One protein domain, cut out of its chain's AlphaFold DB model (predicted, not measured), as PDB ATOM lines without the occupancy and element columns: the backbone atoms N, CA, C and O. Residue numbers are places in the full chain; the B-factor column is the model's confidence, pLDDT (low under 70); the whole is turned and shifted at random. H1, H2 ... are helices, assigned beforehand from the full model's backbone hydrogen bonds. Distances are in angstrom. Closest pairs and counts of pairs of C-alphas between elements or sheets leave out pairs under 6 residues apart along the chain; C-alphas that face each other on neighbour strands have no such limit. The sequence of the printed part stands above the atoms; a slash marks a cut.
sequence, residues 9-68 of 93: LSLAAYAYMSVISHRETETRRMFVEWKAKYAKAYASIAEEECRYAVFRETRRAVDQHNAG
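What this domain is: This is residues 9 to 68 of the 93 residues of the protein "Inhibitor_I29 domain-containing protein" of Oryza sativa subsp. indica (UniProt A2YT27). What shape do these atoms make? Two long helices, H1 and then H2, cross as a lopsided X; residues 9 to 23 of H1 and residues 61 to 68 stick out as free arms. How large is it? The printed part has 60 residues, is all helix with no named strand, and is loose, with a radius of gyration of the C-alphas of 14.2 A and spans of 43 by 31 by 16 A.

How they stand to each other: Where do the helices meet? H1, residues 9 to 37, touches H2, residues 45 to 67, through residues 27 to 31 of H1 and 52 to 56 of H2 alone. Their closest C-alphas, those of Phe 31 and Tyr 52, are 6.9 A apart. At what angle? Their lines are about perpendicular, at 74 degrees. In both, every O i to N i+4 pair is within hydrogen-bond range.

Where its parts are: Where is H1? It runs 41.8 A from C-alpha 9 at (-24.254, -30.495, 44.712). Where is H2? It runs 32.3 A to C-alpha 67 at (-0.365, -42.102, 56.919).

The domain as a whole: Is it continuous? The printed part has no cut, and the H1 to H2 link is short. Is confidence low anywhere? No printed residue is under 70 in pLDDT.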
ATOM      1  N   LEU A   9     -25.396 -30.441  45.630       94.31
ATOM      2  CA  LEU A   9     -24.254 -30.495  44.712       94.31
ATOM      3  C   LEU A   9     -23.424 -29.206  44.756       94.31
ATOM      4  O   LEU A   9     -22.201 -29.273  44.862       94.31
ATOM      5  N   SER A  10     -24.077 -28.039  44.743       95.00
ATOM      6  CA  SER A  10     -23.392 -26.745  44.860       95.00
ATOM      7  C   SER A  10     -22.646 -26.600  46.189       95.00
ATOM      8  O   SER A  10     -21.502 -26.144  46.206       95.00
ATOM      9  N   LEU A  11     -23.254 -27.023  47.303       95.44
ATOM     10  CA  LEU A  11     -22.616 -26.975  48.620       95.44
ATOM     11  C   LEU A  11     -21.410 -27.922  48.706       95.44
ATOM     12  O   LEU A  11     -20.362 -27.533  49.220       95.44
ATOM     13  N   ALA A  12     -21.533 -29.137  48.166       95.19
ATOM     14  CA  ALA A  12     -20.436 -30.098  48.110       95.19
ATOM     15  C   ALA A  12     -19.267 -29.580  47.258       95.19
ATOM     16  O   ALA A  12     -18.113 -29.671  47.679       95.19
ATOM     17  N   ALA A  13     -19.553 -28.974  46.099       95.50
ATOM     18  CA  ALA A  13     -18.537 -28.352  45.255       95.50
ATOM     19  C   ALA A  13     -17.835 -27.188  45.971       95.50
ATOM     20  O   ALA A  13     -16.608 -27.100  45.941       95.50
ATOM     21  N   TYR A  14     -18.584 -26.327  46.666       95.88
ATOM     22  CA  TYR A  14     -18.007 -25.228  47.444       95.88
ATOM     23  C   TYR A  14     -17.105 -25.734  48.575       95.88
ATOM     24  O   TYR A  14     -15.972 -25.272  48.711       95.88
ATOM     25  N   ALA A  15     -17.572 -26.714  49.353       95.75
ATOM     26  CA  ALA A  15     -16.783 -27.320  50.419       95.75
ATOM     27  C   ALA A  15     -15.499 -27.959  49.869       95.75
ATOM     28  O   ALA A  15     -14.418 -27.737  50.412       95.75
ATOM     29  N   TYR A  16     -15.592 -28.681  48.749       94.56
ATOM     30  CA  TYR A  16     -14.430 -29.257  48.079       94.56
ATOM     31  C   TYR A  16     -13.428 -28.180  47.647       94.56
ATOM     32  O   TYR A  16     -12.251 -28.258  47.995       94.56
ATOM     33  N   MET A  17     -13.886 -27.129  46.962       93.56
ATOM     34  CA  MET A  17     -13.023 -26.024  46.536       93.56
ATOM     35  C   MET A  17     -12.389 -25.284  47.718       93.56
ATOM     36  O   MET A  17     -11.215 -24.924  47.650       93.56
ATOM     37  N   SER A  18     -13.129 -25.093  48.813       94.50
ATOM     38  CA  SER A  18     -12.609 -24.500  50.049       94.50
ATOM     39  C   SER A  18     -11.485 -25.348  50.653       94.50
ATOM     40  O   SER A  18     -10.416 -24.818  50.954       94.50
ATOM     41  N   VAL A  19     -11.675 -26.669  50.744       93.44
ATOM     42  CA  VAL A  19     -10.657 -27.604  51.253       93.44
ATOM     43  C   VAL A  19      -9.411 -27.616  50.369       93.44
ATOM     44  O   VAL A  19      -8.293 -27.569  50.885       93.44
ATOM     45  N   ILE A  20      -9.578 -27.658  49.044       92.00
ATOM     46  CA  ILE A  20      -8.448 -27.630  48.106       92.00
ATOM     47  C   ILE A  20      -7.687 -26.307  48.212       92.00
ATOM     48  O   ILE A  20      -6.463 -26.324  48.325       92.00
ATOM     49  N   SER A  21      -8.399 -25.178  48.248       93.19
ATOM     50  CA  SER A  21      -7.800 -23.851  48.413       93.19
ATOM     51  C   SER A  21      -7.004 -23.748  49.716       93.19
ATOM     52  O   SER A  21      -5.841 -23.356  49.700       93.19
ATOM     53  N   HIS A  22      -7.577 -24.200  50.836       93.50
ATOM     54  CA  HIS A  22      -6.889 -24.219  52.127       93.50
ATOM     55  C   HIS A  22      -5.638 -25.113  52.113       93.50
ATOM     56  O   HIS A  22      -4.598 -24.762  52.665       93.50
ATOM     57  N   ARG A  23      -5.708 -26.296  51.491       91.62
ATOM     58  CA  ARG A  23      -4.544 -27.186  51.372       91.62
ATOM     59  C   ARG A  23      -3.430 -26.542  50.544       91.62
ATOM     60  O   ARG A  23      -2.256 -26.697  50.885       91.62
ATOM     61  N   GLU A  24      -3.780 -25.839  49.474       94.25
ATOM     62  CA  GLU A  24      -2.819 -25.138  48.620       94.25
ATOM     63  C   GLU A  24      -2.152 -23.971  49.362       94.25
ATOM     64  O   GLU A  24      -0.926 -23.853  49.338       94.25
ATOM     65  N   THR A  25      -2.918 -23.153  50.091       96.19
ATOM     66  CA  THR A  25      -2.366 -22.033  50.876       96.19
ATOM     67  C   THR A  25      -1.431 -22.516  51.982       96.19
ATOM     68  O   THR A  25      -0.337 -21.975  52.148       96.19
ATOM     69  N   GLU A  26      -1.805 -23.580  52.693       94.88
ATOM     70  CA  GLU A  26      -0.937 -24.242  53.670       94.88
ATOM     71  C   GLU A  26       0.350 -24.774  53.030       94.88
ATOM     72  O   GLU A  26       1.441 -24.581  53.566       94.88
ATOM     73  N   THR A  27       0.246 -25.409  51.861       93.06
ATOM     74  CA  THR A  27       1.410 -25.966  51.160       93.06
ATOM     75  C   THR A  27       2.364 -24.861  50.699       93.06
ATOM     76  O   THR A  27       3.579 -24.997  50.860       93.06
ATOM     77  N   ARG A  28       1.840 -23.725  50.224       96.31
ATOM     78  CA  ARG A  28       2.633 -22.523  49.916       96.31
ATOM     79  C   ARG A  28       3.332 -21.954  51.146       96.31
ATOM     80  O   ARG A  28       4.522 -21.652  51.071       96.31
ATOM     81  N   ARG A  29       2.635 -21.844  52.282       96.94
ATOM     82  CA  ARG A  29       3.234 -21.384  53.546       96.94
ATOM     83  C   ARG A  29       4.408 -22.276  53.954       96.94
ATOM     84  O   ARG A  29       5.496 -21.776  54.225       96.94
ATOM     85  N   MET A  30       4.217 -23.595  53.915       93.38
ATOM     86  CA  MET A  30       5.272 -24.556  54.246       93.38
ATOM     87  C   MET A  30       6.454 -24.496  53.280       93.38
ATOM     88  O   MET A  30       7.591 -24.668  53.707       93.38
ATOM     89  N   PHE A  31       6.213 -24.230  51.995       94.38
ATOM     90  CA  PHE A  31       7.292 -24.030  51.030       94.38
ATOM     91  C   PHE A  31       8.152 -22.817  51.391       94.38
ATOM     92  O   PHE A  31       9.377 -22.911  51.383       94.38
ATOM     93  N   VAL A  32       7.534 -21.696  51.774       95.44
ATOM     94  CA  VAL A  32       8.259 -20.497  52.224       95.44
ATOM     95  C   VAL A  32       9.090 -20.791  53.477       95.44
ATOM     96  O   VAL A  32      10.276 -20.467  53.510       95.44
ATOM     97  N   GLU A  33       8.506 -21.459  54.473       92.81
ATOM     98  CA  GLU A  33       9.206 -21.858  55.702       92.81
ATOM     99  C   GLU A  33      10.369 -22.819  55.421       92.81
ATOM    100  O   GLU A  33      11.462 -22.661  55.966       92.81
ATOM    101  N   TRP A  34      10.166 -23.793  54.531       92.75
ATOM    102  CA  TRP A  34      11.198 -24.738  54.110       92.75
ATOM    103  C   TRP A  34      12.349 -24.033  53.386       92.75
ATOM    104  O   TRP A  34      13.515 -24.284  53.701       92.75
ATOM    105  N   LYS A  35      12.046 -23.102  52.470       93.69
ATOM    106  CA  LYS A  35      13.074 -22.299  51.798       93.69
ATOM    107  C   LYS A  35      13.887 -21.497  52.806       93.69
ATOM    108  O   LYS A  35      15.111 -21.512  52.729       93.69
ATOM    109  N   ALA A  36      13.223 -20.843  53.761       92.06
ATOM    110  CA  ALA A  36      13.891 -20.080  54.809       92.06
ATOM    111  C   ALA A  36      14.795 -20.976  55.671       92.06
ATOM    112  O   ALA A  36      15.962 -20.653  55.885       92.06
ATOM    113  N   LYS A  37      14.292 -22.144  56.091       88.56
ATOM    114  CA  LYS A  37      15.042 -23.122  56.893       88.56
ATOM    115  C   LYS A  37      16.326 -23.598  56.208       88.56
ATOM    116  O   LYS A  37      17.323 -23.817  56.886       88.56
ATOM    117  N   TYR A  38      16.299 -23.773  54.887       86.88
ATOM    118  CA  TYR A  38      17.429 -24.298  54.112       86.88
ATOM    119  C   TYR A  38      18.119 -23.244  53.234       86.88
ATOM    120  O   TYR A  38      18.844 -23.613  52.310       86.88
ATOM    121  N   ALA A  39      17.890 -21.955  53.510       91.81
ATOM    122  CA  ALA A  39      18.462 -20.818  52.785       91.81
ATOM    123  C   ALA A  39      18.335 -20.925  51.248       91.81
ATOM    124  O   ALA A  39      19.269 -20.627  50.504       91.81
ATOM    125  N   LYS A  40      17.178 -21.387  50.760       87.25
ATOM    126  CA  LYS A  40      16.902 -21.555  49.327       87.25
ATOM    127  C   LYS A  40      16.402 -20.251  48.714       87.25
ATOM    128  O   LYS A  40      15.445 -19.652  49.204       87.25
ATOM    129  N   ALA A  41      16.997 -19.880  47.589       91.56
ATOM    130  CA  ALA A  41      16.543 -18.811  46.711       91.56
ATOM    131  C   ALA A  41      16.630 -19.296  45.259       91.56
ATOM    132  O   ALA A  41      17.519 -20.081  44.928       91.56
ATOM    133  N   TYR A  42      15.711 -18.840  44.412       91.06
ATOM    134  CA  TYR A  42      15.645 -19.214  42.998       91.06
ATOM    135  C   TYR A  42      15.807 -17.976  42.125       91.06
ATOM    136  O   TYR A  42      15.459 -16.870  42.539       91.06
ATOM    137  N   ALA A  43      16.356 -18.153  40.925       91.88
ATOM    138  CA  ALA A  43      16.759 -17.039  40.072       91.88
ATOM    139  C   ALA A  43      15.568 -16.340  39.397       91.88
ATOM    140  O   ALA A  43      15.694 -15.212  38.922       91.88
ATOM    141  N   SER A  44      14.414 -17.006  39.322       94.81
ATOM    142  CA  SER A  44      13.218 -16.470  38.678       94.81
ATOM    143  C   SER A  44      11.935 -17.022  39.289       94.81
ATOM    144  O   SER A  44      11.930 -18.086  39.907       94.81
ATOM    145  N   ILE A  45      10.820 -16.331  39.030       94.94
ATOM    146  CA  ILE A  45       9.476 -16.799  39.396       94.94
ATOM    147  C   ILE A  45       9.171 -18.145  38.724       94.94
ATOM    148  O   ILE A  45       8.632 -19.040  39.363       94.94
ATOM    149  N   ALA A  46       9.542 -18.316  37.451       94.56
ATOM    150  CA  ALA A  46       9.305 -19.563  36.726       94.56
ATOM    151  C   ALA A  46      10.061 -20.747  37.351       94.56
ATOM    152  O   ALA A  46       9.502 -21.834  37.505       94.56
ATOM    153  N   GLU A  47      11.317 -20.529  37.751       90.12
ATOM    154  CA  GLU A  47      12.085 -21.533  38.483       90.12
ATOM    155  C   GLU A  47      11.454 -21.816  39.849       90.12
ATOM    156  O   GLU A  47      11.253 -22.975  40.196       90.12
ATOM    157  N   GLU A  48      11.077 -20.784  40.603       92.81
ATOM    158  CA  GLU A  48      10.440 -20.952  41.909       92.81
ATOM    159  C   GLU A  48       9.125 -21.741  41.829       92.81
ATOM    160  O   GLU A  48       8.877 -22.604  42.670       92.81
ATOM    161  N   GLU A  49       8.311 -21.511  40.800       94.31
ATOM    162  CA  GLU A  49       7.086 -22.274  40.551       94.31
ATOM    163  C   GLU A  49       7.372 -23.736  40.186       94.31
ATOM    164  O   GLU A  49       6.705 -24.645  40.688       94.31
ATOM    165  N   CYS A  50       8.404 -23.992  39.378       92.25
ATOM    166  CA  CYS A  50       8.854 -25.355  39.095       92.25
ATOM    167  C   CYS A  50       9.284 -26.071  40.386       92.25
ATOM    168  O   CYS A  50       8.875 -27.202  40.654       92.25
ATOM    169  N   ARG A  51      10.050 -25.382  41.232       90.50
ATOM    170  CA  ARG A  51      10.554 -25.895  42.513       90.50
ATOM    171  C   ARG A  51       9.438 -26.118  43.521       90.50
ATOM    172  O   ARG A  51       9.448 -27.111  44.246       90.50
ATOM    173  N   TYR A  52       8.438 -25.243  43.526       93.75
ATOM    174  CA  TYR A  52       7.225 -25.422  44.307       93.75
ATOM    175  C   TYR A  52       6.453 -26.676  43.883       93.75
ATOM    176  O   TYR A  52       6.017 -27.441  44.744       93.75
ATOM    177  N   ALA A  53       6.318 -26.933  42.578       92.44
ATOM    178  CA  ALA A  53       5.654 -28.139  42.089       92.44
ATOM    179  C   ALA A  53       6.366 -29.414  42.572       92.44
ATOM    180  O   ALA A  53       5.700 -30.329  43.055       92.44
ATOM    181  N   VAL A  54       7.704 -29.445  42.528       88.50
ATOM    182  CA  VAL A  54       8.495 -30.558  43.085       88.50
ATOM    183  C   VAL A  54       8.258 -30.696  44.589       88.50
ATOM    184  O   VAL A  54       7.908 -31.776  45.057       88.50
ATOM    185  N   PHE A  55       8.368 -29.599  45.342       89.88
ATOM    186  CA  PHE A  55       8.129 -29.592  46.786       89.88
ATOM    187  C   PHE A  55       6.742 -30.138  47.158       89.88
ATOM    188  O   PHE A  55       6.611 -30.922  48.101       89.88
ATOM    189  N   ARG A  56       5.704 -29.752  46.408       90.50
ATOM    190  CA  ARG A  56       4.332 -30.224  46.615       90.50
ATOM    191  C   ARG A  56       4.216 -31.737  46.429       90.50
ATOM    192  O   ARG A  56       3.572 -32.391  47.251       90.50
ATOM    193  N   GLU A  57       4.855 -32.305  45.407       89.56
ATOM    194  CA  GLU A  57       4.866 -33.760  45.202       89.56
ATOM    195  C   GLU A  57       5.669 -34.487  46.291       89.56
ATOM    196  O   GLU A  57       5.200 -35.491  46.831       89.56
ATOM    197  N   THR A  58       6.824 -33.953  46.708       87.19
ATOM    198  CA  THR A  58       7.592 -34.514  47.832       87.19
ATOM    199  C   THR A  58       6.762 -34.522  49.118       87.19
ATOM    200  O   THR A  58       6.731 -35.527  49.830       87.19
ATOM    201  N   ARG A  59       6.032 -33.437  49.410       89.06
ATOM    202  CA  ARG A  59       5.116 -33.369  50.558       89.06
ATOM    203  C   ARG A  59       4.030 -34.433  50.473       89.06
ATOM    204  O   ARG A  59       3.776 -35.109  51.463       89.06
ATOM    205  N   ARG A  60       3.421 -34.620  49.299       89.94
ATOM    206  CA  ARG A  60       2.410 -35.662  49.089       89.94
ATOM    207  C   ARG A  60       2.969 -37.059  49.368       89.94
ATOM    208  O   ARG A  60       2.296 -37.850  50.025       89.94
ATOM    209  N   ALA A  61       4.188 -37.348  48.913       88.00
ATOM    210  CA  ALA A  61       4.851 -38.624  49.177       88.00
ATOM    211  C   ALA A  61       5.132 -38.830  50.678       88.00
ATOM    212  O   ALA A  61       4.878 -39.910  51.212       88.00
ATOM    213  N   VAL A  62       5.592 -37.783  51.371       88.56
ATOM    214  CA  VAL A  62       5.808 -37.790  52.827       88.56
ATOM    215  C   VAL A  62       4.503 -38.033  53.586       88.56
ATOM    216  O   VAL A  62       4.461 -38.892  54.466       88.56
ATOM    217  N   ASP A  63       3.430 -37.321  53.236       90.31
ATOM    218  CA  ASP A  63       2.116 -37.474  53.870       90.31
ATOM    219  C   ASP A  63       1.567 -38.894  53.660       90.31
ATOM    220  O   ASP A  63       1.073 -39.513  54.603       90.31
ATOM    221  N   GLN A  64       1.701 -39.442  52.448       91.50
ATOM    222  CA  GLN A  64       1.258 -40.798  52.123       91.50
ATOM    223  C   GLN A  64       2.032 -41.864  52.906       91.50
ATOM    224  O   GLN A  64       1.413 -42.766  53.467       91.50
ATOM    225  N   HIS A  65       3.361 -41.751  52.988       87.56
ATOM    226  CA  HIS A  65       4.171 -42.648  53.814       87.56
ATOM    227  C   HIS A  65       3.784 -42.515  55.290       87.56
ATOM    228  O   HIS A  65       3.622 -43.508  55.989       87.56
ATOM    229  N   ASN A  66       3.623 -41.302  55.812       89.00
ATOM    230  CA  ASN A  66       3.350 -41.113  57.236       89.00
ATOM    231  C   ASN A  66       1.918 -41.498  57.646       89.00
ATOM    232  O   ASN A  66       1.683 -41.737  58.834       89.00
ATOM    233  N   ALA A  67       0.983 -41.582  56.697       93.75
ATOM    234  CA  ALA A  67      -0.365 -42.102  56.919       93.75
ATOM    235  C   ALA A  67      -0.416 -43.640  57.033       93.75
ATOM    236  O   ALA A  67      -1.381 -44.176  57.576       93.75
ATOM    237  N   GLY A  68       0.597 -44.351  56.525       91.44
ATOM    238  CA  GLY A  68       0.701 -45.807  56.621       91.44
ATOM    239  C   GLY A  68       1.292 -46.306  57.947       91.44
ATOM    240  O   GLY A  68       1.815 -45.540  58.758       91.44
TER     241      GLY A  68